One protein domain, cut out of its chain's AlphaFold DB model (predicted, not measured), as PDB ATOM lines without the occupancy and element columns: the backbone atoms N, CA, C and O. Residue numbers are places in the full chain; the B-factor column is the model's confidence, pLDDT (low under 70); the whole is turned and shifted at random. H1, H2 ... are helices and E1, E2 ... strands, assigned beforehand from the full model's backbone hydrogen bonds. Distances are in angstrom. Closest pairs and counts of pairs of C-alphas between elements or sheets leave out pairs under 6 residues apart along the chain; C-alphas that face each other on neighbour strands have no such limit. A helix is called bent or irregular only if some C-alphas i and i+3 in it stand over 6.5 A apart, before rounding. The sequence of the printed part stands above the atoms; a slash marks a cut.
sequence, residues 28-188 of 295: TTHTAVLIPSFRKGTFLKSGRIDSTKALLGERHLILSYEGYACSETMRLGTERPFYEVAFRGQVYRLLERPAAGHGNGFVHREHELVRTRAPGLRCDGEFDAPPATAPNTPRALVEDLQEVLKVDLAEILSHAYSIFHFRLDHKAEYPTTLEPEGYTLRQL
ATOM      1  N   THR A  28     106.182  95.367  99.972       89.12
ATOM      2  CA  THR A  28     107.577  95.447  99.521       89.12
ATOM      3  C   THR A  28     108.287  94.105  99.698       89.12
ATOM      4  O   THR A  28     107.721  93.141 100.219       89.12
ATOM      5  N   THR A  29     109.555  94.016  99.288       87.38
ATOM      6  CA  THR A  29     110.408  92.833  99.513       87.38
ATOM      7  C   THR A  29     110.548  92.471 100.990       87.38
ATOM      8  O   THR A  29     110.662  91.293 101.313       87.38
ATOM      9  N   HIS A  30     110.472  93.454 101.888       88.81
ATOM     10  CA  HIS A  30     110.608  93.257 103.333       88.81
ATOM     11  C   HIS A  30     109.273  93.078 104.061       88.81
ATOM     12  O   HIS A  30     109.257  92.922 105.276       88.81
ATOM     13  N   THR A  31     108.143  93.111 103.356       89.75
ATOM     14  CA  THR A  31     106.846  92.772 103.959       89.75
ATOM     15  C   THR A  31     106.740  91.256 104.090       89.75
ATOM     16  O   THR A  31     106.968  90.553 103.117       89.75
ATOM     17  N   ALA A  32     106.412  90.712 105.252       89.94
ATOM     18  CA  ALA A  32     106.174  89.277 105.363       89.94
ATOM     19  C   ALA A  32     104.877  88.905 104.634       89.94
ATOM     20  O   ALA A  32     103.830  89.476 104.941       89.94
ATOM     21  N   VAL A  33     104.945  87.979 103.674       90.00
ATOM     22  CA  VAL A  33     103.759  87.483 102.960       90.00
ATOM     23  C   VAL A  33     103.706  85.962 102.950       90.00
ATOM     24  O   VAL A  33     104.757  85.324 102.943       90.00
ATOM     25  N   LEU A  34     102.494  85.407 102.927       87.38
ATOM     26  CA  LEU A  34     102.257  83.959 102.916       87.38
ATOM     27  C   LEU A  34     102.560  83.354 101.538       87.38
ATOM     28  O   LEU A  34     103.176  82.301 101.440       87.38
ATOM     29  N   ILE A  35     102.168  84.054 100.470       85.19
ATOM     30  CA  ILE A  35     102.357  83.639  99.080       85.19
ATOM     31  C   ILE A  35     103.192  84.704  98.350       85.19
ATOM     32  O   ILE A  35     102.680  85.785  98.016       85.19
ATOM     33  N   PRO A  36     104.487  84.436  98.085       83.56
ATOM     34  CA  PRO A  36     105.408  85.411  97.500       83.56
ATOM     35  C   PRO A  36     104.993  85.960  96.129       83.56
ATOM     36  O   PRO A  36     105.219  87.146  95.869       83.56
ATOM     37  N   SER A  37     104.358  85.148  95.275       81.00
ATOM     38  CA  SER A  37     103.912  85.560  93.933       81.00
ATOM     39  C   SER A  37     102.892  86.707  93.977       81.00
ATOM     40  O   SER A  37     102.910  87.592  93.122       81.00
ATOM     41  N   PHE A  38     102.077  86.784  95.034       84.88
ATOM     42  CA  PHE A  38     101.075  87.837  95.212       84.88
ATOM     43  C   PHE A  38     101.586  89.087  95.936       84.88
ATOM     44  O   PHE A  38     100.819  90.025  96.160       84.88
ATOM     45  N   ARG A  39     102.876  89.171  96.277       86.94
ATOM     46  CA  ARG A  39     103.450  90.307  97.024       86.94
ATOM     47  C   ARG A  39     103.116  91.663  96.398       86.94
ATOM     48  O   ARG A  39     102.596  92.541  97.074       86.94
ATOM     49  N   LYS A  40     103.326  91.825  95.087       85.62
ATOM     50  CA  LYS A  40     103.006  93.082  94.378       85.62
ATOM     51  C   LYS A  40     101.500  93.367  94.289       85.62
ATOM     52  O   LYS A  40     101.114  94.509  94.068       85.62
ATOM     53  N   GLY A  41     100.664  92.339  94.436       85.81
ATOM     54  CA  GLY A  41      99.206  92.449  94.473       85.81
ATOM     55  C   GLY A  41      98.633  92.667  95.876       85.81
ATOM     56  O   GLY A  41      97.449  92.974  95.989       85.81
ATOM     57  N   THR A  42      99.457  92.536  96.919       88.69
ATOM     58  CA  THR A  42      99.049  92.645  98.323       88.69
ATOM     59  C   THR A  42      99.075  94.098  98.767       88.69
ATOM     60  O   THR A  42     100.107  94.768  98.672       88.69
ATOM     61  N   PHE A  43      97.955  94.589  99.288       90.69
ATOM     62  CA  PHE A  43      97.868  95.937  99.836       90.69
ATOM     63  C   PHE A  43      98.605  96.012 101.174       90.69
ATOM     64  O   PHE A  43      98.296  95.258 102.092       90.69
ATOM     65  N   LEU A  44      99.562  96.934 101.318       87.06
ATOM     66  CA  LEU A  44     100.445  96.976 102.491       87.06
ATOM     67  C   LEU A  44      99.681  97.219 103.801       87.06
ATOM     68  O   LEU A  44     100.015  96.620 104.814       87.06
ATOM     69  N   LYS A  45      98.663  98.091 103.778       88.50
ATOM     70  CA  LYS A  45      97.915  98.482 104.985       88.50
ATOM     71  C   LYS A  45      97.041  97.351 105.528       88.50
ATOM     72  O   LYS A  45      96.988  97.171 106.734       88.50
ATOM     73  N   SER A  46      96.342  96.629 104.653       90.50
ATOM     74  CA  SER A  46      95.438  95.545 105.059       90.50
ATOM     75  C   SER A  46      96.107  94.174 105.058       90.50
ATOM     76  O   SER A  46      95.569  93.240 105.631       90.50
ATOM     77  N   GLY A  47      97.232  94.013 104.357       90.69
ATOM     78  CA  GLY A  47      97.859  92.713 104.135       90.69
ATOM     79  C   GLY A  47      97.027  91.748 103.286       90.69
ATOM     80  O   GLY A  47      97.322  90.554 103.248       90.69
ATOM     81  N   ARG A  48      95.986  92.245 102.610       93.75
ATOM     82  CA  ARG A  48      95.038  91.452 101.818       93.75
ATOM     83  C   ARG A  48      95.270  91.633 100.319       93.75
ATOM     84  O   ARG A  48      95.767  92.670  99.868       93.75
ATOM     85  N   ILE A  49      94.891  90.619  99.555       89.81
ATOM     86  CA  ILE A  49      94.830  90.623  98.096       89.81
ATOM     87  C   ILE A  49      93.362  90.800  97.702       89.81
ATOM     88  O   ILE A  49      92.486  90.110  98.228       89.81
ATOM     89  N   ASP A  50      93.096  91.726  96.782       82.25
ATOM     90  CA  ASP A  50      91.779  91.850  96.149       82.25
ATOM     91  C   ASP A  50      91.413  90.562  95.403       82.25
ATOM     92  O   ASP A  50      92.285  89.985  94.750       82.25
ATOM     93  N   SER A  51      90.149  90.139  95.435       76.00
ATOM     94  CA  SER A  51      89.701  88.930  94.729       76.00
ATOM     95  C   SER A  51      90.077  88.938  93.245       76.00
ATOM     96  O   SER A  51      90.600  87.949  92.747       76.00
ATOM     97  N   THR A  52      89.961  90.073  92.552       75.44
ATOM     98  CA  THR A  52      90.352  90.185  91.137       75.44
ATOM     99  C   THR A  52      91.830  89.860  90.931       75.44
ATOM    100  O   THR A  52      92.199  89.208  89.961       75.44
ATOM    101  N   LYS A  53      92.702  90.301  91.844       75.06
ATOM    102  CA  LYS A  53      94.148  90.041  91.772       75.06
ATOM    103  C   LYS A  53      94.511  88.638  92.239       75.06
ATOM    104  O   LYS A  53      95.459  88.070  91.709       75.06
ATOM    105  N   ALA A  54      93.784  88.113  93.222       70.56
ATOM    106  CA  ALA A  54      93.943  86.754  93.723       70.56
ATOM    107  C   ALA A  54      93.689  85.733  92.603       70.56
ATOM    108  O   ALA A  54      94.466  84.801  92.454       70.56
ATOM    109  N   LEU A  55      92.688  85.999  91.758       73.62
ATOM    110  CA  LEU A  55      92.271  85.148  90.636       73.62
ATOM    111  C   LEU A  55      93.089  85.350  89.341       73.62
ATOM    112  O   LEU A  55      92.880  84.662  88.348       73.62
ATOM    113  N   LEU A  56      94.011  86.321  89.309       63.72
ATOM    114  CA  LEU A  56      94.919  86.561  88.172       63.72
ATOM    115  C   LEU A  56      96.268  85.829  88.326       63.72
ATOM    116  O   LEU A  56      97.184  86.030  87.521       63.72
ATOM    117  N   GLY A  57      96.428  85.031  89.384       50.56
ATOM    118  CA  GLY A  57      97.690  84.401  89.753       50.56
ATOM    119  C   GLY A  57      98.046  83.197  88.884       50.56
ATOM    120  O   GLY A  57      97.643  82.096  89.208       50.56
ATOM    121  N   GLU A  58      98.895  83.411  87.874       46.06
ATOM    122  CA  GLU A  58      99.561  82.393  87.031       46.06
ATOM    123  C   GLU A  58      98.630  81.408  86.290       46.06
ATOM    124  O   GLU A  58      98.002  80.525  86.858       46.06
ATOM    125  N   ARG A  59      98.606  81.521  84.952       43.31
ATOM    126  CA  ARG A  59      97.932  80.581  84.040       43.31
ATOM    127  C   ARG A  59      98.491  79.161  84.210       43.31
ATOM    128  O   ARG A  59      99.534  78.861  83.624       43.31
ATOM    129  N   HIS A  60      97.801  78.274  84.921       42.94
ATOM    130  CA  HIS A  60      98.157  76.852  84.999       42.94
ATOM    131  C   HIS A  60      96.988  75.916  84.663       42.94
ATOM    132  O   HIS A  60      95.826  76.306  84.706       42.94
ATOM    133  N   LEU A  61      97.359  74.721  84.177       36.12
ATOM    134  CA  LEU A  61      96.544  73.799  83.379       36.12
ATOM    135  C   LEU A  61      95.238  73.367  84.060       36.12
ATOM    136  O   LEU A  61      95.235  72.835  85.166       36.12
ATOM    137  N   ILE A  62      94.155  73.511  83.301       36.00
ATOM    138  CA  ILE A  62      92.787  73.135  83.641       36.00
ATOM    139  C   ILE A  62      92.596  71.628  83.410       36.00
ATOM    140  O   ILE A  62      92.842  71.130  82.310       36.00
ATOM    141  N   LEU A  63      92.084  70.919  84.416       34.66
ATOM    142  CA  LEU A  63      91.235  69.744  84.210       34.66
ATOM    143  C   LEU A  63      89.815  70.161  84.611       34.66
ATOM    144  O   LEU A  63      89.605  70.719  85.685       34.66
ATOM    145  N   SER A  64      88.871  69.971  83.695       35.06
ATOM    146  CA  SER A  64      87.472  70.400  83.781       35.06
ATOM    147  C   SER A  64      86.778  69.968  85.081       35.06
ATOM    148  O   SER A  64      86.867  68.802  85.462       35.06
ATOM    149  N   TYR A  65      86.034  70.887  85.710       38.56
ATOM    150  CA  TYR A  65      85.110  70.598  86.811       38.56
ATOM    151  C   TYR A  65      83.662  70.702  86.308       38.56
ATOM    152  O   TYR A  65      83.220  71.770  85.886       38.56
ATOM    153  N   GLU A  66      82.928  69.594  86.359       36.44
ATOM    154  CA  GLU A  66      81.488  69.530  86.096       36.44
ATOM    155  C   GLU A  66      80.764  69.368  87.443       36.44
ATOM    156  O   GLU A  66      80.653  68.257  87.951       36.44
ATOM    157  N   GLY A  67      80.315  70.464  88.060       37.62
ATOM    158  CA  GLY A  67      79.561  70.409  89.321       37.62
ATOM    159  C   GLY A  67      78.817  71.706  89.645       37.62
ATOM    160  O   GLY A  67      79.074  72.755  89.040       37.62
ATOM    161  N   TYR A  68      77.870  71.625  90.585       37.41
ATOM    162  CA  TYR A  68      76.980  72.726  90.982       37.41
ATOM    163  C   TYR A  68      77.531  73.503  92.192       37.41
ATOM    164  O   TYR A  68      78.016  72.922  93.162       37.41
ATOM    165  N   ALA A  69      77.435  74.839  92.163       38.12
ATOM    166  CA  ALA A  69      77.894  75.695  93.261       38.12
ATOM    167  C   ALA A  69      77.155  75.390  94.579       38.12
ATOM    168  O   ALA A  69      75.940  75.192  94.596       38.12
ATOM    169  N   CYS A  70      77.895  75.411  95.693       41.00
ATOM    170  CA  CYS A  70      77.384  75.460  97.070       41.00
ATOM    171  C   CYS A  70      76.526  74.280  97.574       41.00
ATOM    172  O   CYS A  70      75.839  74.436  98.582       41.00
ATOM    173  N   SER A  71      76.569  73.100  96.945       35.69
ATOM    174  CA  SER A  71      75.838  71.912  97.440       35.69
ATOM    175  C   SER A  71      76.644  70.611  97.477       35.69
ATOM    176  O   SER A  71      76.119  69.583  97.900       35.69
ATOM    177  N   GLU A  72      77.920  70.645  97.089       34.97
ATOM    178  CA  GLU A  72      78.730  69.436  96.933       34.97
ATOM    179  C   GLU A  72      79.956  69.405  97.841       34.97
ATOM    180  O   GLU A  72      80.606  70.410  98.123       34.97
ATOM    181  N   THR A  73      80.286  68.196  98.267       36.06
ATOM    182  CA  THR A  73      81.474  67.863  99.031       36.06
ATOM    183  C   THR A  73      82.718  68.054  98.137       36.06
ATOM    184  O   THR A  73      82.868  67.427  97.089       36.06
ATOM    185  N   MET A  74      83.588  69.000  98.506       45.81
ATOM    186  CA  MET A  74      84.780  69.388  97.739       45.81
ATOM    187  C   MET A  74      85.902  68.339  97.798       45.81
ATOM    188  O   MET A  74      86.540  68.191  98.839       45.81
ATOM    189  N   ARG A  75      86.222  67.701  96.665       47.66
ATOM    190  CA  ARG A  75      87.376  66.796  96.548       47.66
ATOM    191  C   ARG A  75      88.687  67.571  96.406       47.66
ATOM    192  O   ARG A  75      88.998  68.054  95.326       47.66
ATOM    193  N   LEU A  76      89.487  67.588  97.470       49.91
ATOM    194  CA  LEU A  76      90.831  68.181  97.489       49.91
ATOM    195  C   LEU A  76      91.721  67.595  96.379       49.91
ATOM    196  O   LEU A  76      92.072  66.413  96.427       49.91
ATOM    197  N   GLY A  77      92.142  68.415  95.415       47.44
ATOM    198  CA  GLY A  77      93.111  67.965  94.405       47.44
ATOM    199  C   GLY A  77      93.398  68.920  93.250       47.44
ATOM    200  O   GLY A  77      94.440  68.773  92.614       47.44
ATOM    201  N   THR A  78      92.526  69.896  92.988       54.25
ATOM    202  CA  THR A  78      92.674  70.852  91.871       54.25
ATOM    203  C   THR A  78      92.667  72.315  92.317       54.25
ATOM    204  O   THR A  78      92.987  73.198  91.525       54.25
ATOM    205  N   GLU A  79      92.333  72.584  93.577       67.31
ATOM    206  CA  GLU A  79      92.205  73.924  94.137       67.31
ATOM    207  C   GLU A  79      93.541  74.483  94.638       67.31
ATOM    208  O   GLU A  79      94.393  73.761  95.169       67.31
ATOM    209  N   ARG A  80      93.700  75.807  94.538       75.75
ATOM    210  CA  ARG A  80      94.860  76.518  95.082       75.75
ATOM    211  C   ARG A  80      94.524  77.095  96.459       75.75
ATOM    212  O   ARG A  80      93.718  78.023  96.540       75.75
ATOM    213  N   PRO A  81      95.147  76.618  97.550       82.50
ATOM    214  CA  PRO A  81      94.931  77.209  98.860       82.50
ATOM    215  C   PRO A  81      95.652  78.552  99.018       82.50
ATOM    216  O   PRO A  81      96.840  78.674  98.720       82.50
ATOM    217  N   PHE A  82      94.933  79.538  99.556       86.81
ATOM    218  CA  PHE A  82      95.507  80.745 100.158       86.81
ATOM    219  C   PHE A  82      95.915  80.502 101.610       86.81
ATOM    220  O   PHE A  82      96.940  81.004 102.067       86.81
ATOM    221  N   TYR A  83      95.117  79.708 102.325       91.44
ATOM    222  CA  TYR A  83      95.488  79.123 103.604       91.44
ATOM    223  C   TYR A  83      94.703  77.839 103.861       91.44
ATOM    224  O   TYR A  83      93.609  77.630 103.336       91.44
ATOM    225  N   GLU A  84      95.257  77.019 104.748       92.94
ATOM    226  CA  GLU A  84      94.610  75.867 105.357       92.94
ATOM    227  C   GLU A  84      95.019  75.839 106.823       92.94
ATOM    228  O   GLU A  84      96.211  75.743 107.142       92.94
ATOM    229  N   VAL A  85      94.036  75.966 107.706       96.38
ATOM    230  CA  VAL A  85      94.244  76.087 109.145       96.38
ATOM    231  C   VAL A  85      93.398  75.048 109.858       96.38
ATOM    232  O   VAL A  85      92.179  75.030 109.721       96.38
ATOM    233  N   ALA A  86      94.050  74.180 110.623       96.69
ATOM    234  CA  ALA A  86      93.374  73.269 111.527       96.69
ATOM    235  C   ALA A  86      93.107  73.970 112.861       96.69
ATOM    236  O   ALA A  86      93.996  74.615 113.419       96.69
ATOM    237  N   PHE A  87      91.880  73.854 113.359       97.00
ATOM    238  CA  PHE A  87      91.445  74.439 114.618       97.00
ATOM    239  C   PHE A  87      90.279  73.625 115.189       97.00
ATOM    240  O   PHE A  87      89.305  73.360 114.486       97.00
ATOM    241  N   ARG A  88      90.385  73.204 116.458       93.38
ATOM    242  CA  ARG A  88      89.340  72.462 117.198       93.38
ATOM    243  C   ARG A  88      88.713  71.287 116.424       93.38
ATOM    244  O   ARG A  88      87.496  71.132 116.377       93.38
ATOM    245  N   GLY A  89      89.548  70.444 115.818       91.31
ATOM    246  CA  GLY A  89      89.084  69.246 115.106       91.31
ATOM    247  C   GLY A  89      88.538  69.503 113.697       91.31
ATOM    248  O   GLY A  89      88.102  68.563 113.042       91.31
ATOM    249  N   GLN A  90      88.575  70.745 113.212       94.44
ATOM    250  CA  GLN A  90      88.153  71.114 111.862       94.44
ATOM    251  C   GLN A  90      89.303  71.743 111.078       94.44
ATOM    252  O   GLN A  90      90.279  72.222 111.653       94.44
ATOM    253  N   VAL A  91      89.187  71.738 109.752       93.44
ATOM    254  CA  VAL A  91      90.113  72.397 108.830       93.44
ATOM    255  C   VAL A  91      89.367  73.469 108.060       93.44
ATOM    256  O   VAL A  91      88.437  73.169 107.313       93.44
ATOM    257  N   TYR A  92      89.808  74.707 108.236       94.44
ATOM    258  CA  TYR A  92      89.295  75.895 107.576       94.44
ATOM    259  C   TYR A  92      90.219  76.253 106.425       94.44
ATOM    260  O   TYR A  92      91.438  76.336 106.597       94.44
ATOM    261  N   ARG A  93      89.649  76.451 105.240       91.00
ATOM    262  CA  ARG A  93      90.412  76.728 104.026       91.00
ATOM    263  C   ARG A  93      89.847  77.935 103.312       91.00
ATOM    264  O   ARG A  93      88.632  78.079 103.195       91.00
ATOM    265  N   LEU A  94      90.748  78.735 102.764       91.19
ATOM    266  CA  LEU A  94      90.434  79.662 101.691       91.19
ATOM    267  C   LEU A  94      91.100  79.162 100.423       91.19
ATOM    268  O   LEU A  94      92.322  79.009 100.394       91.19
ATOM    269  N   LEU A  95      90.305  78.929  99.388       85.81
ATOM    270  CA  LEU A  95      90.743  78.306  98.152       85.81
ATOM    271  C   LEU A  95      90.329  79.148  96.949       85.81
ATOM    272  O   LEU A  95      89.266  79.763  96.950       85.81
ATOM    273  N   GLU A  96      91.153  79.126  95.911       82.06
ATOM    274  CA  GLU A  96      90.747  79.443  94.544       82.06
ATOM    275  C   GLU A  96      90.368  78.146  93.827       82.06
ATOM    276  O   GLU A  96      91.098  77.151  93.886       82.06
ATOM    277  N   ARG A  97      89.220  78.168  93.148       74.38
ATOM    278  CA  ARG A  97      88.695  77.043  92.368       74.38
ATOM    279  C   ARG A  97      88.020  77.526  91.086       74.38
ATOM    280  O   ARG A  97      87.619  78.689  91.032       74.38
ATOM    281  N   PRO A  98      87.809  76.645  90.095       70.44
ATOM    282  CA  PRO A  98      86.948  76.952  88.965       70.44
ATOM    283  C   PRO A  98      85.508  77.261  89.401       70.44
ATOM    284  O   PRO A  98      84.956  76.585  90.282       70.44
ATOM    285  N   ALA A  99      84.897  78.262  88.767       70.94
ATOM    286  CA  ALA A  99      83.502  78.622  89.003       70.94
ATOM    287  C   ALA A  99      82.552  77.549  88.438       70.94
ATOM    288  O   ALA A  99      82.780  76.999  87.357       70.94
ATOM    289  N   ALA A 100      81.461  77.256  89.151       59.50
ATOM    290  CA  ALA A 100      80.474  76.271  88.704       59.50
ATOM    291  C   ALA A 100      79.878  76.620  87.322       59.50
ATOM    292  O   ALA A 100      79.663  77.789  86.990       59.50
ATOM    293  N   GLY A 101      79.597  75.594  86.511       53.16
ATOM    294  CA  GLY A 101      78.956  75.740  85.197       53.16
ATOM    295  C   GLY A 101      79.852  76.240  84.054       53.16
ATOM    296  O   GLY A 101      79.346  76.443  82.952       53.16
ATOM    297  N   HIS A 102      81.158  76.416  84.275       48.81
ATOM    298  CA  HIS A 102      82.098  76.877  83.250       48.81
ATOM    299  C   HIS A 102      83.041  75.745  82.814       48.81
ATOM    300  O   HIS A 102      84.091  75.513  83.406       48.81
ATOM    301  N   GLY A 103      82.660  75.044  81.741       42.91
ATOM    302  CA  GLY A 103      83.542  74.157  80.982       42.91
ATOM    303  C   GLY A 103      84.161  74.893  79.790       42.91
ATOM    304  O   GLY A 103      83.435  75.460  78.979       42.91
ATOM    305  N   ASN A 104      85.496  74.880  79.686       42.75
ATOM    306  CA  ASN A 104      86.311  75.217  78.505       42.75
ATOM    307  C   ASN A 104      85.846  76.411  77.632       42.75
ATOM    308  O   ASN A 104      85.795  76.297  76.406       42.75
ATOM    309  N   GLY A 105      85.546  77.570  78.231       41.09
ATOM    310  CA  GLY A 105      85.138  78.774  77.497       41.09
ATOM    311  C   GLY A 105      85.850  80.040  77.977       41.09
ATOM    312  O   GLY A 105      85.691  80.432  79.125       41.09
ATOM    313  N   PHE A 106      86.574  80.689  77.058       42.19
ATOM    314  CA  PHE A 106      87.434  81.878  77.201       42.19
ATOM    315  C   PHE A 106      86.727  83.188  77.652       42.19
ATOM    316  O   PHE A 106      86.944  84.242  77.047       42.19
ATOM    317  N   VAL A 107      85.877  83.191  78.688       43.56
ATOM    318  CA  VAL A 107      85.190  84.419  79.149       43.56
ATOM    319  C   VAL A 107      85.238  84.605  80.676       43.56
ATOM    320  O   VAL A 107      84.411  84.117  81.433       43.56
ATOM    321  N   HIS A 108      86.214  85.407  81.102       41.75
ATOM    322  CA  HIS A 108      86.255  86.380  82.210       41.75
ATOM    323  C   HIS A 108      85.780  86.107  83.654       41.75
ATOM    324  O   HIS A 108      86.049  86.976  84.483       41.75
ATOM    325  N   ARG A 109      85.227  84.955  84.044       54.53
ATOM    326  CA  ARG A 109      85.165  84.544  85.471       54.53
ATOM    327  C   ARG A 109      85.304  83.032  85.624       54.53
ATOM    328  O   ARG A 109      84.424  82.357  86.135       54.53
ATOM    329  N   GLU A 110      86.431  82.509  85.153       68.31
ATOM    330  CA  GLU A 110      86.721  81.071  85.193       68.31
ATOM    331  C   GLU A 110      86.962  80.551  86.619       68.31
ATOM    332  O   GLU A 110      86.846  79.354  86.841       68.31
ATOM    333  N   HIS A 111      87.265  81.434  87.579       72.19
ATOM    334  CA  HIS A 111      87.629  81.070  88.946       72.19
ATOM    335  C   HIS A 111      86.922  81.942  89.989       72.19
ATOM    336  O   HIS A 111      86.563  83.094  89.729       72.19
ATOM    337  N   GLU A 112      86.755  81.389  91.185       78.00
ATOM    338  CA  GLU A 112      86.178  82.046  92.353       78.00
ATOM    339  C   GLU A 112      86.967  81.723  93.628       78.00
ATOM    340  O   GLU A 112      87.645  80.695  93.724       78.00
ATOM    341  N   LEU A 113      86.870  82.619  94.616       85.06
ATOM    342  CA  LEU A 113      87.363  82.367  95.964       85.06
ATOM    343  C   LEU A 113      86.257  81.724  96.795       85.06
ATOM    344  O   LEU A 113      85.160  82.272  96.902       85.06
ATOM    345  N   VAL A 114      86.572  80.608  97.443       85.56
ATOM    346  CA  VAL A 114      85.652  79.909  98.342       85.56
ATOM    347  C   VAL A 114      86.274  79.700  99.709       85.56
ATOM    348  O   VAL A 114      87.459  79.381  99.836       85.56
ATOM    349  N   ARG A 115      85.450  79.854 100.745       89.12
ATOM    350  CA  ARG A 115      85.774  79.388 102.092       89.12
ATOM    351  C   ARG A 115      85.128  78.032 102.309       89.12
ATOM    352  O   ARG A 115      83.981  77.822 101.916       89.12
ATOM    353  N   THR A 116      85.879  77.125 102.915       88.12
ATOM    354  CA  THR A 116      85.365  75.806 103.274       88.12
ATOM    355  C   THR A 116      85.805  75.393 104.663       88.12
ATOM    356  O   THR A 116      86.886  75.764 105.132       88.12
ATOM    357  N   ARG A 117      84.978  74.558 105.285       91.06
ATOM    358  CA  ARG A 117      85.227  73.958 106.591       91.06
ATOM    359  C   ARG A 117      85.003  72.458 106.512       91.06
ATOM    360  O   ARG A 117      83.937  72.014 106.103       91.06
ATOM    361  N   ALA A 118      85.987  71.670 106.922       89.81
ATOM    362  CA  ALA A 118      85.914  70.212 106.866       89.81
ATOM    363  C   ALA A 118      86.227  69.572 108.227       89.81
ATOM    364  O   ALA A 118      87.050  70.112 108.965       89.81
ATOM    365  N   PRO A 119      85.658  68.398 108.552       89.62
ATOM    366  CA  PRO A 119      85.961  67.673 109.792       89.62
ATOM    367  C   PRO A 119      87.351  67.000 109.805       89.62
ATOM    368  O   PRO A 119      87.666  66.239 110.714       89.62
ATOM    369  N   GLY A 120      88.189  67.231 108.793       84.75
ATOM    370  CA  GLY A 120      89.465  66.544 108.635       84.75
ATOM    371  C   GLY A 120      90.315  67.059 107.472       84.75
ATOM    372  O   GLY A 120      89.901  67.878 106.648       84.75
ATOM    373  N   LEU A 121      91.552  66.560 107.415       83.81
ATOM    374  CA  LEU A 121      92.588  67.026 106.486       83.81
ATOM    375  C   LEU A 121      92.302  66.688 105.024       83.81
ATOM    376  O   LEU A 121      92.600  67.494 104.151       83.81
ATOM    377  N   ARG A 122      91.748  65.499 104.772       81.88
ATOM    378  CA  ARG A 122      91.548  64.935 103.426       81.88
ATOM    379  C   ARG A 122      90.086  64.646 103.105       81.88
ATOM    380  O   ARG A 122      89.803  63.877 102.195       81.88
ATOM    381  N   CYS A 123      89.176  65.186 103.902       74.19
ATOM    382  CA  CYS A 123      87.758  65.055 103.648       74.19
ATOM    383  C   CYS A 123      87.226  66.342 103.047       74.19
ATOM    384  O   CYS A 123      87.737  67.444 103.282       74.19
ATOM    385  N   ASP A 124      86.153  66.153 102.316       72.25
ATOM    386  CA  ASP A 124      85.394  67.219 101.732       72.25
ATOM    387  C   ASP A 124      84.807  68.136 102.821       72.25
ATOM    388  O   ASP A 124      84.566  67.716 103.961       72.25
ATOM    389  N   GLY A 125      84.639  69.412 102.479       76.62
ATOM    390  CA  GLY A 125      84.145  70.443 103.387       76.62
ATOM    391  C   GLY A 125      82.780  70.992 102.995       76.62
ATOM    392  O   GLY A 125      82.332  70.836 101.862       76.62
ATOM    393  N   GLU A 126      82.153  71.671 103.948       83.62
ATOM    394  CA  GLU A 126      80.988  72.528 103.743       83.62
ATOM    395  C   GLU A 126      81.442  73.898 103.228       83.62
ATOM    396  O   GLU A 126      82.506  74.389 103.622       83.62
ATOM    397  N   PHE A 127      80.641  74.517 102.358       83.00
ATOM    398  CA  PHE A 127      80.878  75.885 101.904       83.00
ATOM    399  C   PHE A 127      80.437  76.898 102.951       83.00
ATOM    400  O   PHE A 127      79.323  76.825 103.469       83.00
ATOM    401  N   ASP A 128      81.290  77.893 103.166       83.12
ATOM    402  CA  ASP A 128      80.969  79.094 103.922       83.12
ATOM    403  C   ASP A 128      80.746  80.284 102.975       83.12
ATOM    404  O   ASP A 128      80.936  80.197 101.757       83.12
ATOM    405  N   ALA A 129      80.352  81.430 103.538       80.56
ATOM    406  CA  ALA A 129      80.173  82.658 102.772       80.56
ATOM    407  C   ALA A 129      81.454  83.020 101.981       80.56
ATOM    408  O   ALA A 129      82.549  83.044 102.564       80.56
ATOM    409  N   PRO A 130      81.337  83.330 100.674       78.31
ATOM    410  CA  PRO A 130      82.491  83.615  99.835       78.31
ATOM    411  C   PRO A 130      83.186  84.902 100.300       78.31
ATOM    412  O   PRO A 130      82.517  85.894 100.609       78.31
ATOM    413  N   PRO A 131      84.524  84.929 100.353       85.31
ATOM    414  CA  PRO A 131      85.246  86.114 100.778       85.31
ATOM    415  C   PRO A 131      85.447  87.102  99.632       85.31
ATOM    416  O   PRO A 131      85.721  86.733  98.493       85.31
ATOM    417  N   ALA A 132      85.424  88.393  99.965       85.00
ATOM    418  CA  ALA A 132      85.753  89.457  99.016       85.00
ATOM    419  C   ALA A 132      87.270  89.614  98.776       85.00
ATOM    420  O   ALA A 132      87.684  90.214  97.784       85.00
ATOM    421  N   THR A 133      88.106  89.112  99.691       90.69
ATOM    422  CA  THR A 133      89.570  89.267  99.668       90.69
ATOM    423  C   THR A 133      90.258  88.038 100.250       90.69
ATOM    424  O   THR A 133      89.656  87.311 101.037       90.69
ATOM    425  N   ALA A 134      91.533  87.840  99.920       91.81
ATOM    426  CA  ALA A 134      92.364  86.799 100.521       91.81
ATOM    427  C   ALA A 134      93.449  87.411 101.427       91.81
ATOM    428  O   ALA A 134      94.118  88.359 101.003       91.81
ATOM    429  N   PRO A 135      93.667  86.912 102.657       94.31
ATOM    430  CA  PRO A 135      94.792  87.344 103.471       94.31
ATOM    431  C   PRO A 135      96.108  86.850 102.865       94.31
ATOM    432  O   PRO A 135      96.218  85.707 102.433       94.31
ATOM    433  N   ASN A 136      97.123  87.712 102.853       92.25
ATOM    434  CA  ASN A 136      98.462  87.344 102.399       92.25
ATOM    435  C   ASN A 136      99.569  87.839 103.326       92.25
ATOM    436  O   ASN A 136     100.738  87.739 102.982       92.25
ATOM    437  N   THR A 137      99.232  88.353 104.504       93.12
ATOM    438  CA  THR A 137     100.190  88.585 105.588       93.12
ATOM    439  C   THR A 137      99.764  87.772 106.807       93.12
ATOM    440  O   THR A 137      98.579  87.457 106.945       93.12
ATOM    441  N   PRO A 138     100.694  87.455 107.725       93.25
ATOM    442  CA  PRO A 138     100.337  86.747 108.948       93.25
ATOM    443  C   PRO A 138      99.243  87.463 109.759       93.25
ATOM    444  O   PRO A 138      98.294  86.826 110.206       93.25
ATOM    445  N   ARG A 139      99.328  88.794 109.889       94.00
ATOM    446  CA  ARG A 139      98.318  89.619 110.576       94.00
ATOM    447  C   ARG A 139      96.943  89.517 109.911       94.00
ATOM    448  O   ARG A 139      95.970  89.206 110.587       94.00
ATOM    449  N   ALA A 140      96.882  89.690 108.589       94.94
ATOM    450  CA  ALA A 140      95.629  89.607 107.842       94.94
ATOM    451  C   ALA A 140      94.976  88.222 107.952       94.94
ATOM    452  O   ALA A 140      93.754  88.129 107.988       94.94
ATOM    453  N   LEU A 141      95.778  87.152 108.007       95.38
ATOM    454  CA  LEU A 141      95.275  85.791 108.196       95.38
ATOM    455  C   LEU A 141      94.623  85.627 109.565       95.38
ATOM    456  O   LEU A 141      93.524  85.097 109.648       95.38
ATOM    457  N   VAL A 142      95.265  86.103 110.631       95.56
ATOM    458  CA  VAL A 142      94.683  86.022 111.977       95.56
ATOM    459  C   VAL A 142      93.387  86.825 112.075       95.56
ATOM    460  O   VAL A 142      92.410  86.318 112.616       95.56
ATOM    461  N   GLU A 143      93.344  88.025 111.497       94.31
ATOM    462  CA  GLU A 143      92.116  88.829 111.427       94.31
ATOM    463  C   GLU A 143      90.996  88.098 110.664       94.31
ATOM    464  O   GLU A 143      89.849  88.091 111.107       94.31
ATOM    465  N   ASP A 144      91.323  87.443 109.542       94.38
ATOM    466  CA  ASP A 144      90.377  86.610 108.785       94.38
ATOM    467  C   ASP A 144      89.853  85.439 109.631       94.38
ATOM    468  O   ASP A 144      88.655  85.176 109.663       94.38
ATOM    469  N   LEU A 145      90.737  84.773 110.377       95.25
ATOM    470  CA  LEU A 145      90.363  83.670 111.260       95.25
ATOM    471  C   LEU A 145      89.498  84.136 112.435       95.25
ATOM    472  O   LEU A 145      88.556  83.434 112.783       95.25
ATOM    473  N   GLN A 146      89.742  85.308 113.025       94.44
ATOM    474  CA  GLN A 146      88.852  85.861 114.056       94.44
ATOM    475  C   GLN A 146      87.441  86.097 113.505       94.44
ATOM    476  O   GLN A 146      86.450  85.808 114.179       94.44
ATOM    477  N   GLU A 147      87.339  86.575 112.262       91.62
ATOM    478  CA  GLU A 147      86.055  86.774 111.595       91.62
ATOM    479  C   GLU A 147      85.330  85.447 111.339       91.62
ATOM    480  O   GLU A 147      84.124  85.371 111.576       91.62
ATOM    481  N   VAL A 148      86.043  84.419 110.874       91.38
ATOM    482  CA  VAL A 148      85.462  83.118 110.505       91.38
ATOM    483  C   VAL A 148      85.130  82.274 111.735       91.38
ATOM    484  O   VAL A 148      84.041  81.716 111.831       91.38
ATOM    485  N   LEU A 149      86.054  82.194 112.691       92.56
ATOM    486  CA  LEU A 149      85.939  81.329 113.864       92.56
ATOM    487  C   LEU A 149      85.088  81.955 114.974       92.56
ATOM    488  O   LEU A 149      84.537  81.219 115.787       92.56
ATOM    489  N   LYS A 150      84.968  83.293 115.008       92.56
ATOM    490  CA  LYS A 150      84.296  84.049 116.081       92.56
ATOM    491  C   LYS A 150      84.851  83.719 117.474       92.56
ATOM    492  O   LYS A 150      84.096  83.571 118.430       92.56
ATOM    493  N   VAL A 151      86.176  83.610 117.576       94.25
ATOM    494  CA  VAL A 151      86.899  83.320 118.825       94.25
ATOM    495  C   VAL A 151      87.988  84.355 119.095       94.25
ATOM    496  O   VAL A 151      88.411  85.098 118.203       94.25
ATOM    497  N   ASP A 152      88.460  84.369 120.337       92.44
ATOM    498  CA  ASP A 152      89.475  85.306 120.798       92.44
ATOM    499  C   ASP A 152      90.852  85.015 120.196       92.44
ATOM    500  O   ASP A 152      91.242  83.871 119.946       92.44
ATOM    501  N   LEU A 153      91.640  86.078 120.038       94.44
ATOM    502  CA  LEU A 153      92.984  86.018 119.473       94.44
ATOM    503  C   LEU A 153      93.892  85.012 120.200       94.44
ATOM    504  O   LEU A 153      94.597  84.232 119.560       94.44
ATOM    505  N   ALA A 154      93.865  85.005 121.536       92.38
ATOM    506  CA  ALA A 154      94.684  84.102 122.344       92.38
ATOM    507  C   ALA A 154      94.372  82.622 122.066       92.38
ATOM    508  O   ALA A 154      95.275  81.781 122.077       92.38
ATOM    509  N   GLU A 155      93.107  82.314 121.774       94.31
ATOM    510  CA  GLU A 155      92.651  80.969 121.449       94.31
ATOM    511  C   GLU A 155      93.166  80.536 120.072       94.31
ATOM    512  O   GLU A 155      93.723  79.445 119.937       94.31
ATOM    513  N   ILE A 156      93.082  81.423 119.073       96.19
ATOM    514  CA  ILE A 156      93.635  81.182 117.731       96.19
ATOM    515  C   ILE A 156      95.134  80.916 117.824       96.19
ATOM    516  O   ILE A 156      95.614  79.905 117.323       96.19
ATOM    517  N   LEU A 157      95.890  81.787 118.496       93.88
ATOM    518  CA  LEU A 157      97.341  81.630 118.583       93.88
ATOM    519  C   LEU A 157      97.749  80.323 119.281       93.88
ATOM    520  O   LEU A 157      98.780  79.749 118.937       93.88
ATOM    521  N   SER A 158      96.950  79.846 120.237       90.12
ATOM    522  CA  SER A 158      97.271  78.649 121.023       90.12
ATOM    523  C   SER A 158      96.839  77.339 120.361       90.12
ATOM    524  O   SER A 158      97.467  76.314 120.613       90.12
ATOM    525  N   HIS A 159      95.794  77.359 119.528       95.06
ATOM    526  CA  HIS A 159      95.148  76.136 119.030       95.06
ATOM    527  C   HIS A 159      94.993  76.058 117.508       95.06
ATOM    528  O   HIS A 159      94.496  75.051 117.007       95.06
ATOM    529  N   ALA A 160      95.384  77.094 116.761       97.12
ATOM    530  CA  ALA A 160      95.363  77.059 115.304       97.12
ATOM    531  C   ALA A 160      96.706  76.571 114.746       97.12
ATOM    532  O   ALA A 160      97.773  77.050 115.141       97.12
ATOM    533  N   TYR A 161      96.643  75.654 113.783       96.00
ATOM    534  CA  TYR A 161      97.800  75.042 113.133       96.00
ATOM    535  C   TYR A 161      97.751  75.269 111.626       96.00
ATOM    536  O   TYR A 161      96.732  75.039 110.981       96.00
ATOM    537  N   SER A 162      98.866  75.702 111.047       93.75
ATOM    538  CA  SER A 162      98.990  75.965 109.616       93.75
ATOM    539  C   SER A 162      99.299  74.678 108.854       93.75
ATOM    540  O   SER A 162     100.456  74.285 108.695       93.75
ATOM    541  N   ILE A 163      98.252  74.035 108.340       92.38
ATOM    542  CA  ILE A 163      98.376  72.867 107.459       92.38
ATOM    543  C   ILE A 163      98.996  73.276 106.125       92.38
ATOM    544  O   ILE A 163      99.808  72.542 105.568       92.38
ATOM    545  N   PHE A 164      98.679  74.482 105.650       88.81
ATOM    546  CA  PHE A 164      99.231  75.018 104.410       88.81
ATOM    547  C   PHE A 164     100.763  75.042 104.431       88.81
ATOM    548  O   PHE A 164     101.390  74.488 103.534       88.81
ATOM    549  N   HIS A 165     101.381  75.602 105.477       86.88
ATOM    550  CA  HIS A 165     102.847  75.659 105.543       86.88
ATOM    551  C   HIS A 165     103.468  74.288 105.817       86.88
ATOM    552  O   HIS A 165     104.529  73.997 105.278       86.88
ATOM    553  N   PHE A 166     102.795  73.406 106.569       86.44
ATOM    554  CA  PHE A 166     103.247  72.017 106.685       86.44
ATOM    555  C   PHE A 166     103.382  71.374 105.302       86.44
ATOM    556  O   PHE A 166     104.416  70.786 104.991       86.44
ATOM    557  N   ARG A 167     102.353  71.523 104.461       83.19
ATOM    558  CA  ARG A 167     102.339  70.976 103.102       83.19
ATOM    559  C   ARG A 167     103.442  71.578 102.237       83.19
ATOM    560  O   ARG A 167     104.070  70.831 101.496       83.19
ATOM    561  N   LEU A 168     103.707  72.883 102.332       78.25
ATOM    562  CA  LEU A 168     104.820  73.510 101.606       78.25
ATOM    563  C   LEU A 168     106.163  72.855 101.955       78.25
ATOM    564  O   LEU A 168     106.915  72.469 101.064       78.25
ATOM    565  N   ASP A 169     106.408  72.628 103.242       78.81
ATOM    566  CA  ASP A 169     107.670  72.065 103.730       78.81
ATOM    567  C   ASP A 169     107.825  70.573 103.404       78.81
ATOM    568  O   ASP A 169     108.941  70.068 103.276       78.81
ATOM    569  N   HIS A 170     106.702  69.867 103.256       78.31
ATOM    570  CA  HIS A 170     106.633  68.416 103.079       78.31
ATOM    571  C   HIS A 170     106.112  68.021 101.691       78.31
ATOM    572  O   HIS A 170     105.401  67.032 101.548       78.31
ATOM    573  N   LYS A 171     106.464  68.780 100.643       75.06
ATOM    574  CA  LYS A 171     106.173  68.427  99.234       75.06
ATOM    575  C   LYS A 171     104.688  68.130  98.970       75.06
ATOM    576  O   LYS A 171     104.335  67.161  98.304       75.06
ATOM    577  N   ALA A 172     103.826  68.991  99.496       75.81
ATOM    578  CA  ALA A 172     102.369  68.926  99.451       75.81
ATOM    579  C   ALA A 172     101.707  67.790 100.260       75.81
ATOM    580  O   ALA A 172     100.474  67.679 100.221       75.81
ATOM    581  N   GLU A 173     102.465  66.998 101.025       79.00
ATOM    582  CA  GLU A 173     101.922  65.945 101.889       79.00
ATOM    583  C   GLU A 173     101.127  66.520 103.067       79.00
ATOM    584  O   GLU A 173     101.540  67.472 103.727       79.00
ATOM    585  N   TYR A 174      99.975  65.910 103.359       84.69
ATOM    586  CA  TYR A 174      99.206  66.240 104.560       84.69
ATOM    587  C   TYR A 174      99.825  65.602 105.806       84.69
ATOM    588  O   TYR A 174     100.240  64.440 105.730       84.69
ATOM    589  N   PRO A 175      99.781  66.290 106.962       88.06
ATOM    590  CA  PRO A 175     100.217  65.708 108.222       88.06
ATOM    591  C   PRO A 175      99.327  64.524 108.627       88.06
ATOM    592  O   PRO A 175      98.207  64.356 108.142       88.06
ATOM    593  N   THR A 176      99.821  63.691 109.539       90.88
ATOM    594  CA  THR A 176      99.059  62.565 110.109       90.88
ATOM    595  C   THR A 176      98.075  63.000 111.199       90.88
ATOM    596  O   THR A 176      97.193  62.232 111.572       90.88
ATOM    597  N   THR A 177      98.212  64.230 111.699       93.50
ATOM    598  CA  THR A 177      97.395  64.842 112.754       93.50
ATOM    599  C   THR A 177      96.979  66.259 112.356       93.50
ATOM    600  O   THR A 177      97.646  66.904 111.548       93.50
ATOM    601  N   LEU A 178      95.885  66.754 112.942       92.94
ATOM    602  CA  LEU A 178      95.451  68.151 112.837       92.94
ATOM    603  C   LEU A 178      96.351  69.122 113.616       92.94
ATOM    604  O   LEU A 178      96.262  70.327 113.410       92.94
ATOM    605  N   GLU A 179      97.233  68.604 114.472       95.44
ATOM    606  CA  GLU A 179      98.106  69.389 115.350       95.44
ATOM    607  C   GLU A 179      99.596  69.114 115.061       95.44
ATOM    608  O   GLU A 179     100.314  68.593 115.918       95.44
ATOM    609  N   PRO A 180     100.096  69.385 113.839       91.25
ATOM    610  CA  PRO A 180     101.497  69.143 113.512       91.25
ATOM    611  C   PRO A 180     102.435  70.021 114.357       91.25
ATOM    612  O   PRO A 180     102.302  71.249 114.407       91.25
ATOM    613  N   GLU A 181     103.412  69.391 115.012       89.25
ATOM    614  CA  GLU A 181     104.376  70.072 115.882       89.25
ATOM    615  C   GLU A 181     105.177  71.139 115.121       89.25
ATOM    616  O   GLU A 181     105.657  70.909 114.012       89.25
ATOM    617  N   GLY A 182     105.337  72.320 115.725       86.81
ATOM    618  CA  GLY A 182     106.075  73.439 115.130       86.81
ATOM    619  C   GLY A 182     105.274  74.271 114.123       86.81
ATOM    620  O   GLY A 182     105.780  75.292 113.656       86.81
ATOM    621  N   TYR A 183     104.029  73.885 113.823       90.62
ATOM    622  CA  TYR A 183     103.150  74.577 112.870       90.62
ATOM    623  C   TYR A 183     101.970  75.297 113.529       90.62
ATOM    624  O   TYR A 183     101.065  75.749 112.825       90.62
ATOM    625  N   THR A 184     101.970  75.460 114.857       92.88
ATOM    626  CA  THR A 184     101.029  76.396 115.499       92.88
ATOM    627  C   THR A 184     101.223  77.794 114.910       92.88
ATOM    628  O   THR A 184     102.357  78.192 114.634       92.88
ATOM    629  N   LEU A 185     100.154  78.577 114.734       93.56
ATOM    630  CA  LEU A 185     100.281  79.925 114.159       93.56
ATOM    631  C   LEU A 185     101.198  80.813 115.006       93.56
ATOM    632  O   LEU A 185     101.997  81.574 114.464       93.56
ATOM    633  N   ARG A 186     101.152  80.649 116.334       93.31
ATOM    634  CA  ARG A 186     102.056  81.304 117.283       93.31
ATOM    635  C   ARG A 186     103.527  81.065 116.960       93.31
ATOM    636  O   ARG A 186     104.287  82.025 116.844       93.31
ATOM    637  N   GLN A 187     103.926  79.801 116.842       91.19
ATOM    638  CA  GLN A 187     105.315  79.435 116.570       91.19
ATOM    639  C   GLN A 187     105.689  79.792 115.136       91.19
ATOM    640  O   GLN A 187     106.747  80.369 114.900       91.19
ATOM    641  N   LEU A 188     104.814  79.469 114.179       89.44
ATOM    642  CA  LEU A 188     105.075  79.614 112.755       89.44
ATOM    643  C   LEU A 188     105.250  81.082 112.354       89.44
ATOM    644  O   LEU A 188     106.200  81.412 111.642       89.44
TER     645      LEU A 188
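What this domain is: This is residues 28 to 188 of the 295 residues of an uncharacterized protein of Cupriavidus sp. P-10 (UniProt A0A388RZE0). A sheet of three long, bent strands, E2, E3 and E4, runs through the middle, with H3 and the small two-stranded sheet of E1 and E5 over one face and H5 on the opposite face, by the E2 edge. H4 and H6 gather near one end of the long sheet, and the loop of residues 99 to 110 lies at the other end. The printed part has 161 residues with six named helices and five named strands, in the order H1 E1 H2 E2 E3 E4 E5 H3 H4 H5 H6; both sheets are antiparallel, the larger in the order E2, E3, E4. The class is mixed, helices and strands, with under half of the residues in named elements. The whole is compact, with a radius of gyration of the C-alphas of 15.5 A and spans of 45 by 36 by 31 A.

Where its parts are: H1, residues 36 to 41, begins with C-alpha 36 at (105.408, 85.411, 97.500); it is irregular, with C-alphas 37 and 40 7.6 A apart. E1 is residues 48 to 50 and H2 residues 51 to 54. E2, residues 80 to 87, is 19.9 A long and bends by 50 degrees at residue 83. E3, residues 90 to 98, is 23.7 A long and bends by 57 degrees at residue 94. E4, residues 111 to 118, is 21.0 A long and bends by 50 degrees at residue 115. E5 is residues 133 to 135. H3, residues 138 to 149, is 16.2 A long. H4 is residues 153 to 159, H5 residues 163 to 169, and H6 residues 185 to 188, ending with C-alpha 188 at (105.075, 79.614, 112.755).

How they stand to each other: E2, E3 and E4 form a meander, each strand the antiparallel neighbour of the one before, in two hairpins; N 85 and O 92 are 2.8 A apart, N 95 and O 114 2.9 A. H3 is on this sheet at a height of 9.7 A, and H5, on the opposite face, at 6.3 A. The closest C-alphas of E2 and H5 are those of Glu 84 and Phe 164, 4.8 A. E1 and E5 are antiparallel, with N 49 and O 134 2.8 A apart; the closest C-alphas of E5 and E2 are those of Ala 134 and Phe 82, 6.8 A. H2 only grazes the larger sheet with residues 51 to 54, and only just touches H1, with 3 pairs of C-alphas within 8 A, the closest those of Lys 53 and Gly 41, 6.2 A. H4 touches H3, about perpendicular at 89 degrees, at residues 142 to 146 of H3 alone, the closest C-alphas being those of Leu 153 and Gln 146, 6.8 A. H4 also touches H6, with the C-alphas of Leu 157 and Arg 186 4.9 A apart at the closest. H3, H4 and H5 have every O i to N i+4 pair within hydrogen-bond range; H1 has 0 of 2, with 2 of 3 O i to N i+3 pairs, and H2 and H6 are too short for an O i to N i+4 pair.

The domain as a whole: The two C-alphas farthest apart, those of Gly 105 and Ala 154, are 46.2 A from each other. The printed part has no cut. The links H2 to E2, E3 to E4, E4 to E5 and H5 to H6 are long. The mean pLDDT of the printed part is 78.4, and residues 56 to 79 and 100 to 110 are under 70.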